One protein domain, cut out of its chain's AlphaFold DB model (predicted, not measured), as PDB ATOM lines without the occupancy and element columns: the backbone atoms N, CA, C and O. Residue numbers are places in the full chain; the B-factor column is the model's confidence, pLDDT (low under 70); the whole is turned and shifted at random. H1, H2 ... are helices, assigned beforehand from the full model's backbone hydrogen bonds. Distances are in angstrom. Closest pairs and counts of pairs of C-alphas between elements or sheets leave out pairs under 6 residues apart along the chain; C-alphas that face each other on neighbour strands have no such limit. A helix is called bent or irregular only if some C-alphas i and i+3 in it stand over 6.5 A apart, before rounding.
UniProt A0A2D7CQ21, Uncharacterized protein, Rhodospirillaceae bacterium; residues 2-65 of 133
ATOM      1  N   ARG A   2      10.765   6.211  -2.362       85.00
ATOM      2  CA  ARG A   2      10.292   5.733  -3.682       85.00
ATOM      3  C   ARG A   2      11.305   4.925  -4.499       85.00
ATOM      4  O   ARG A   2      10.969   3.850  -4.985       85.00
ATOM      5  N   ILE A   3      12.544   5.408  -4.601       87.25
ATOM      6  CA  ILE A   3      13.612   4.722  -5.347       87.25
ATOM      7  C   ILE A   3      13.949   3.368  -4.706       87.25
ATOM      8  O   ILE A   3      14.009   2.368  -5.409       87.25
ATOM      9  N   LEU A   4      14.086   3.308  -3.377       85.19
ATOM     10  CA  LEU A   4      14.411   2.070  -2.654       85.19
ATOM     11  C   LEU A   4      13.328   0.999  -2.823       85.19
ATOM     12  O   LEU A   4      13.647  -0.154  -3.099       85.19
ATOM     13  N   ALA A   5      12.051   1.376  -2.732       86.44
ATOM     14  CA  ALA A   5      10.966   0.433  -2.988       86.44
ATOM     15  C   ALA A   5      10.930  -0.021  -4.451       86.44
ATOM     16  O   ALA A   5      10.679  -1.192  -4.720       86.44
ATOM     17  N   ARG A   6      11.213   0.885  -5.403       86.38
ATOM     18  CA  ARG A   6      11.298   0.521  -6.820       86.38
ATOM     19  C   ARG A   6      12.422  -0.485  -7.049       86.38
ATOM     20  O   ARG A   6      12.172  -1.503  -7.679       86.38
ATOM     21  N   VAL A   7      13.604  -0.249  -6.489       87.75
ATOM     22  CA  VAL A   7      14.742  -1.177  -6.551       87.75
ATOM     23  C   VAL A   7      14.364  -2.534  -5.949       87.75
ATOM     24  O   VAL A   7      14.510  -3.548  -6.621       87.75
ATOM     25  N   GLN A   8      13.782  -2.574  -4.747       87.06
ATOM     26  CA  GLN A   8      13.360  -3.839  -4.131       87.06
ATOM     27  C   GLN A   8      12.344  -4.602  -4.998       87.06
ATOM     28  O   GLN A   8      12.445  -5.818  -5.126       87.06
ATOM     29  N   SER A   9      11.398  -3.886  -5.618       84.31
ATOM     30  CA  SER A   9      10.378  -4.483  -6.487       84.31
ATOM     31  C   SER A   9      10.918  -4.966  -7.838       84.31
ATOM     32  O   SER A   9      10.457  -5.980  -8.345       84.31
ATOM     33  N   VAL A  10      11.887  -4.254  -8.425       86.88
ATOM     34  CA  VAL A  10      12.445  -4.564  -9.751       86.88
ATOM     35  C   VAL A  10      13.455  -5.703  -9.677       86.88
ATOM     36  O   VAL A  10      13.478  -6.552 -10.561       86.88
ATOM     37  N   TYR A  11      14.278  -5.732  -8.629       84.62
ATOM     38  CA  TYR A  11      15.323  -6.743  -8.461       84.62
ATOM     39  C   TYR A  11      14.874  -7.947  -7.622       84.62
ATOM     40  O   TYR A  11      15.658  -8.869  -7.425       84.62
ATOM     41  N   SER A  12      13.627  -7.961  -7.132       78.38
ATOM     42  CA  SER A  12      13.075  -9.036  -6.294       78.38
ATOM     43  C   SER A  12      13.996  -9.425  -5.129       78.38
ATOM     44  O   SER A  12      14.097 -10.596  -4.772       78.38
ATOM     45  N   ASN A  13      14.637  -8.429  -4.502       79.44
ATOM     46  CA  ASN A  13      15.644  -8.594  -3.439       79.44
ATOM     47  C   ASN A  13      15.107  -9.234  -2.134       79.44
ATOM     48  O   ASN A  13      15.818  -9.278  -1.133       79.44
ATOM     49  N   GLY A  14      13.860  -9.712  -2.122       83.38
ATOM     50  CA  GLY A  14      13.210 -10.290  -0.952       83.38
ATOM     51  C   GLY A  14      12.970  -9.274   0.167       83.38
ATOM     52  O   GLY A  14      13.042  -8.057  -0.034       83.38
ATOM     53  N   ALA A  15      12.648  -9.784   1.356       87.94
ATOM     54  CA  ALA A  15      12.450  -8.969   2.550       87.94
ATOM     55  C   ALA A  15      13.791  -8.410   3.061       87.94
ATOM     56  O   ALA A  15      14.749  -9.150   3.266       87.94
ATOM     57  N   ALA A  16      13.836  -7.101   3.317       90.25
ATOM     58  CA  ALA A  16      14.986  -6.371   3.850       90.25
ATOM     59  C   ALA A  16      14.649  -5.752   5.228       90.25
ATOM     60  O   ALA A  16      14.531  -4.530   5.349       90.25
ATOM     61  N   PRO A  17      14.475  -6.572   6.284       89.25
ATOM     62  CA  PRO A  17      13.994  -6.112   7.589       89.25
ATOM     63  C   PRO A  17      14.911  -5.068   8.237       89.25
ATOM     64  O   PRO A  17      14.416  -4.072   8.752       89.25
ATOM     65  N   ALA A  18      16.237  -5.219   8.146       91.19
ATOM     66  CA  ALA A  18      17.179  -4.244   8.708       91.19
ATOM     67  C   ALA A  18      17.060  -2.855   8.048       91.19
ATOM     68  O   ALA A  18      17.074  -1.834   8.733       91.19
ATOM     69  N   LEU A  19      16.878  -2.816   6.722       90.06
ATOM     70  CA  LEU A  19      16.649  -1.571   5.988       90.06
ATOM     71  C   LEU A  19      15.319  -0.934   6.404       90.06
ATOM     72  O   LEU A  19      15.256   0.271   6.630       90.06
ATOM     73  N   CYS A  20      14.264  -1.738   6.523       91.69
ATOM     74  CA  CYS A  20      12.957  -1.259   6.953       91.69
ATOM     75  C   CYS A  20      12.951  -0.737   8.397       91.69
ATOM     76  O   CYS A  20      12.278   0.256   8.657       91.69
ATOM     77  N   GLN A  21      13.715  -1.337   9.314       92.44
ATOM     78  CA  GLN A  21      13.872  -0.817  10.677       92.44
ATOM     79  C   GLN A  21      14.588   0.538  10.685       92.44
ATOM     80  O   GLN A  21      14.085   1.491  11.270       92.44
ATOM     81  N   TRP A  22      15.693   0.669   9.945       93.50
ATOM     82  CA  TRP A  22      16.377   1.959   9.807       93.50
ATOM     83  C   TRP A  22      15.462   3.038   9.204       93.50
ATOM     84  O   TRP A  22      15.429   4.185   9.647       93.50
ATOM     85  N   LEU A  23      14.668   2.658   8.203       91.69
ATOM     86  CA  LEU A  23      13.704   3.548   7.573       91.69
ATOM     87  C   LEU A  23      12.551   3.940   8.501       91.69
ATOM     88  O   LEU A  23      12.124   5.091   8.451       91.69
ATOM     89  N   LYS A  24      12.060   3.029   9.346       92.62
ATOM     90  CA  LYS A  24      11.073   3.343  10.387       92.62
ATOM     91  C   LYS A  24      11.588   4.477  11.272       92.62
ATOM     92  O   LYS A  24      10.876   5.466  11.446       92.62
ATOM     93  N   ASP A  25      12.817   4.367  11.770       92.12
ATOM     94  CA  ASP A  25      13.393   5.366  12.675       92.12
ATOM     95  C   ASP A  25      13.514   6.734  11.990       92.12
ATOM     96  O   ASP A  25      13.134   7.760  12.559       92.12
ATOM     97  N   LEU A  26      13.920   6.746  10.715       91.19
ATOM     98  CA  LEU A  26      13.982   7.964   9.903       91.19
ATOM     99  C   LEU A  26      12.603   8.615   9.690       91.19
ATOM    100  O   LEU A  26      12.506   9.827   9.512       91.19
ATOM    101  N   THR A  27      11.529   7.824   9.709       89.00
ATOM    102  CA  THR A  27      10.153   8.301   9.494       89.00
ATOM    103  C   THR A  27       9.443   8.743  10.773       89.00
ATOM    104  O   THR A  27       8.334   9.271  10.700       89.00
ATOM    105  N   SER A  28      10.090   8.616  11.936       89.88
ATOM    106  CA  SER A  28       9.542   9.037  13.233       89.88
ATOM    107  C   SER A  28       9.018  10.488  13.248       89.88
ATOM    108  O   SER A  28       7.877  10.689  13.670       89.88
ATOM    109  N   PRO A  29       9.727  11.504  12.702       91.06
ATOM    110  CA  PRO A  29       9.213  12.878  12.672       91.06
ATOM    111  C   PRO A  29       7.922  13.038  11.857       91.06
ATOM    112  O   PRO A  29       7.070  13.853  12.199       91.06
ATOM    113  N   ALA A  30       7.745  12.241  10.796       88.12
ATOM    114  CA  ALA A  30       6.530  12.273   9.986       88.12
ATOM    115  C   ALA A  30       5.325  11.712  10.757       88.12
ATOM    116  O   ALA A  30       4.224  12.242  10.651       88.12
ATOM    117  N   VAL A  31       5.536  10.688  11.590       90.00
ATOM    118  CA  VAL A  31       4.500  10.167  12.497       90.00
ATOM    119  C   VAL A  31       4.199  11.167  13.622       90.00
ATOM    120  O   VAL A  31       3.058  11.307  14.051       90.00
ATOM    121  N   GLN A  32       5.195  11.922  14.083       90.88
ATOM    122  CA  GLN A  32       4.992  12.961  15.099       90.88
ATOM    123  C   GLN A  32       4.214  14.182  14.587       90.88
ATOM    124  O   GLN A  32       3.654  14.912  15.399       90.88
ATOM    125  N   ALA A  33       4.119  14.379  13.269       89.75
ATOM    126  CA  ALA A  33       3.370  15.481  12.667       89.75
ATOM    127  C   ALA A  33       1.837  15.361  12.817       89.75
ATOM    128  O   ALA A  33       1.128  16.336  12.570       89.75
ATOM    129  N   PHE A  34       1.319  14.197  13.226       90.69
ATOM    130  CA  PHE A  34      -0.106  14.003  13.505       90.69
ATOM    131  C   PHE A  34      -0.513  14.654  14.836       90.69
ATOM    132  O   PHE A  34       0.061  14.361  15.892       90.69
ATOM    133  N   ASN A  35      -1.562  15.477  14.793       91.44
ATOM    134  CA  ASN A  35      -2.120  16.169  15.955       91.44
ATOM    135  C   ASN A  35      -2.965  15.220  16.812       91.44
ATOM    136  O   ASN A  35      -2.925  15.273  18.043       91.44
ATOM    137  N   ASN A  36      -3.732  14.324  16.183       92.25
ATOM    138  CA  ASN A  36      -4.561  13.372  16.909       92.25
ATOM    139  C   ASN A  36      -3.720  12.229  17.500       92.25
ATOM    140  O   ASN A  36      -3.221  11.357  16.790       92.25
ATOM    141  N   ASN A  37      -3.651  12.171  18.833       91.56
ATOM    142  CA  ASN A  37      -2.911  11.143  19.571       91.56
ATOM    143  C   ASN A  37      -3.344   9.700  19.235       91.56
ATOM    144  O   ASN A  37      -2.497   8.808  19.162       91.56
ATOM    145  N   LYS A  38      -4.648   9.449  19.023       91.62
ATOM    146  CA  LYS A  38      -5.158   8.107  18.680       91.62
ATOM    147  C   LYS A  38      -4.711   7.699  17.280       91.62
ATOM    148  O   LYS A  38      -4.247   6.575  17.097       91.62
ATOM    149  N   LEU A  39      -4.822   8.620  16.322       91.06
ATOM    150  CA  LEU A  39      -4.380   8.405  14.946       91.06
ATOM    151  C   LEU A  39      -2.864   8.198  14.892       91.06
ATOM    152  O   LEU A  39      -2.406   7.228  14.301       91.06
ATOM    153  N   ARG A  40      -2.096   9.028  15.604       93.25
ATOM    154  CA  ARG A  40      -0.643   8.886  15.725       93.25
ATOM    155  C   ARG A  40      -0.240   7.500  16.231       93.25
ATOM    156  O   ARG A  40       0.556   6.828  15.587       93.25
ATOM    157  N   SER A  41      -0.844   7.033  17.326       93.56
ATOM    158  CA  SER A  41      -0.584   5.692  17.876       93.56
ATOM    159  C   SER A  41      -0.990   4.561  16.920       93.56
ATOM    160  O   SER A  41      -0.388   3.484  16.908       93.56
ATOM    161  N   GLN A  42      -2.036   4.764  16.117       92.75
ATOM    162  CA  GLN A  42      -2.438   3.802  15.095       92.75
ATOM    163  C   GLN A  42      -1.416   3.740  13.952       92.75
ATOM    164  O   GLN A  42      -1.005   2.643  13.578       92.75
ATOM    165  N   VAL A  43      -0.987   4.893  13.432       92.31
ATOM    166  CA  VAL A  43       0.023   4.994  12.368       92.31
ATOM    167  C   VAL A  43       1.354   4.413  12.838       92.31
ATOM    168  O   VAL A  43       1.946   3.608  12.129       92.31
ATOM    169  N   GLU A  44       1.789   4.730  14.056       93.56
ATOM    170  CA  GLU A  44       3.016   4.183  14.642       93.56
ATOM    171  C   GLU A  44       3.001   2.648  14.677       93.56
ATOM    172  O   GLU A  44       3.951   2.005  14.229       93.56
ATOM    173  N   ARG A  45       1.888   2.042  15.113       93.75
ATOM    174  CA  ARG A  45       1.722   0.579  15.088       93.75
ATOM    175  C   ARG A  45       1.781   0.007  13.674       93.75
ATOM    176  O   ARG A  45       2.428  -1.016  13.472       93.75
ATOM    177  N   GLN A  46       1.145   0.658  12.700       92.44
ATOM    178  CA  GLN A  46       1.197   0.219  11.302       92.44
ATOM    179  C   GLN A  46       2.616   0.309  10.732       92.44
ATOM    180  O   GLN A  46       3.044  -0.600  10.026       92.44
ATOM    181  N   VAL A  47       3.364   1.367  11.060       92.88
ATOM    182  CA  VAL A  47       4.763   1.535  10.642       92.88
ATOM    183  C   VAL A  47       5.639   0.432  11.237       92.88
ATOM    184  O   VAL A  47       6.439  -0.153  10.510       92.88
ATOM    185  N   VAL A  48       5.471   0.095  12.522       93.44
ATOM    186  CA  VAL A  48       6.199  -1.016  13.161       93.44
ATOM    187  C   VAL A  48       5.900  -2.341  12.458       93.44
ATOM    188  O   VAL A  48       6.828  -3.019  12.021       93.44
ATOM    189  N   GLN A  49       4.619  -2.664  12.266       93.50
ATOM    190  CA  GLN A  49       4.201  -3.895  11.589       93.50
ATOM    191  C   GLN A  49       4.717  -3.960  10.146       93.50
ATOM    192  O   GLN A  49       5.217  -4.989   9.702       93.50
ATOM    193  N   ALA A  50       4.655  -2.852   9.404       91.31
ATOM    194  CA  ALA A  50       5.179  -2.780   8.045       91.31
ATOM    195  C   ALA A  50       6.705  -2.932   8.007       91.31
ATOM    196  O   ALA A  50       7.228  -3.570   7.091       91.31
ATOM    197  N   ALA A  51       7.421  -2.394   8.996       92.12
ATOM    198  CA  ALA A  51       8.868  -2.532   9.080       92.12
ATOM    199  C   ALA A  51       9.302  -3.992   9.288       92.12
ATOM    200  O   ALA A  51      10.267  -4.439   8.665       92.12
ATOM    201  N   GLU A  52       8.553  -4.752  10.093       92.19
ATOM    202  CA  GLU A  52       8.788  -6.182  10.341       92.19
ATOM    203  C   GLU A  52       8.645  -7.039   9.078       92.19
ATOM    204  O   GLU A  52       9.365  -8.022   8.919       92.19
ATOM    205  N   THR A  53       7.790  -6.638   8.129       90.00
ATOM    206  CA  THR A  53       7.650  -7.355   6.847       90.00
ATOM    207  C   THR A  53       8.903  -7.281   5.967       90.00
ATOM    208  O   THR A  53       9.058  -8.078   5.045       90.00
ATOM    209  N   GLY A  54       9.782  -6.298   6.198       89.50
ATOM    210  CA  GLY A  54      10.965  -6.059   5.372       89.50
ATOM    211  C   GLY A  54      10.672  -5.510   3.971       89.50
ATOM    212  O   GLY A  54      11.591  -5.422   3.157       89.50
ATOM    213  N   PHE A  55       9.436  -5.105   3.666       90.94
ATOM    214  CA  PHE A  55       9.083  -4.508   2.378       90.94
ATOM    215  C   PHE A  55       8.950  -2.985   2.468       90.94
ATOM    216  O   PHE A  55       8.037  -2.451   3.097       90.94
ATOM    217  N   VAL A  56       9.812  -2.262   1.750       90.00
ATOM    218  CA  VAL A  56       9.839  -0.787   1.742       90.00
ATOM    219  C   VAL A  56       8.539  -0.205   1.173       90.00
ATOM    220  O   VAL A  56       8.103   0.876   1.571       90.00
ATOM    221  N   VAL A  57       7.875  -0.931   0.266       89.88
ATOM    222  CA  VAL A  57       6.571  -0.526  -0.283       89.88
ATOM    223  C   VAL A  57       5.471  -0.482   0.784       89.88
ATOM    224  O   VAL A  57       4.592   0.373   0.697       89.88
ATOM    225  N   ALA A  58       5.527  -1.349   1.801       89.12
ATOM    226  CA  ALA A  58       4.548  -1.363   2.886       89.12
ATOM    227  C   ALA A  58       4.667  -0.096   3.745       89.12
ATOM    228  O   ALA A  58       3.666   0.572   3.992       89.12
ATOM    229  N   LEU A  59       5.898   0.293   4.099       89.31
ATOM    230  CA  LEU A  59       6.176   1.540   4.820       89.31
ATOM    231  C   LEU A  59       5.751   2.778   4.024       89.31
ATOM    232  O   LEU A  59       5.137   3.691   4.567       89.31
ATOM    233  N   MET A  60       6.049   2.805   2.722       88.56
ATOM    234  CA  MET A  60       5.711   3.947   1.874       88.56
ATOM    235  C   MET A  60       4.202   4.177   1.786       88.56
ATOM    236  O   MET A  60       3.768   5.316   1.876       88.56
ATOM    237  N   ARG A  61       3.400   3.113   1.647       87.44
ATOM    238  CA  ARG A  61       1.937   3.237   1.549       87.44
ATOM    239  C   ARG A  61       1.309   3.906   2.768       87.44
ATOM    240  O   ARG A  61       0.324   4.610   2.609       87.44
ATOM    241  N   ILE A  62       1.873   3.679   3.952       86.81
ATOM    242  CA  ILE A  62       1.372   4.267   5.199       86.81
ATOM    243  C   ILE A  62       1.700   5.763   5.260       86.81
ATOM    244  O   ILE A  62       0.882   6.558   5.708       86.81
ATOM    245  N   LEU A  63       2.894   6.154   4.809       80.88
ATOM    246  CA  LEU A  63       3.397   7.525   4.946       80.88
ATOM    247  C   LEU A  63       2.999   8.451   3.788       80.88
ATOM    248  O   LEU A  63       2.925   9.660   3.987       80.88
ATOM    249  N   ASP A  64       2.733   7.907   2.598       83.62
ATOM    250  CA  ASP A  64       2.307   8.684   1.422       83.62
ATOM    251  C   ASP A  64       0.803   9.049   1.450       83.62
ATOM    252  O   ASP A  64       0.306   9.664   0.504       83.62
ATOM    253  N   ASP A  65       0.060   8.721   2.517       81.12
ATOM    254  CA  ASP A  65      -1.352   9.105   2.651       81.12
ATOM    255  C   ASP A  65      -1.512  10.566   3.117       81.12
ATOM    256  O   ASP A  65      -1.883  10.882   4.251       81.12
TER     257      ASP A  65
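This is residues 2 to 65 of the 133 residues of an uncharacterized protein of Rhodospirillaceae bacterium (UniProt A0A2D7CQ21). Helices H2 and H3 make a long hairpin; short H4 folds back along both, and H1 packs on H4 at one end. The printed part has 64 residues with four named helices, H1 to H4 in order: all helix. It is compact, radius of gyration of the C-alphas 11.8 A, spanning 38 by 18 by 15 A.

Find C-alpha 17 at (13.994, -6.112, 7.589); H2, residues 17 to 32, runs 22.4 A from there, irregular, C-alphas 26 and 29 being 7.4 A apart. H3, residues 37 to 52, runs 22.9 A; H1 is residues 2 to 11; H4, residues 56 to 63, ends at (3.397, 7.525, 4.946).

Look at C-alphas 20 and 51, the closest of hairpin H2 and H3, 4.8 A apart; the shallow tilt is 13 degrees. H4 touches H3, closest C-alphas 58 and 50, 5.4 A, and H1, closest 56 and 5, 5.0 A. Every O i to N i+4 pair is within hydrogen-bond range in H1 and H3, 10 of 12 in H2, 3 of 4 in H4.

The printed part has no cut, its links are tight, and no printed residue is under 70 in pLDDT.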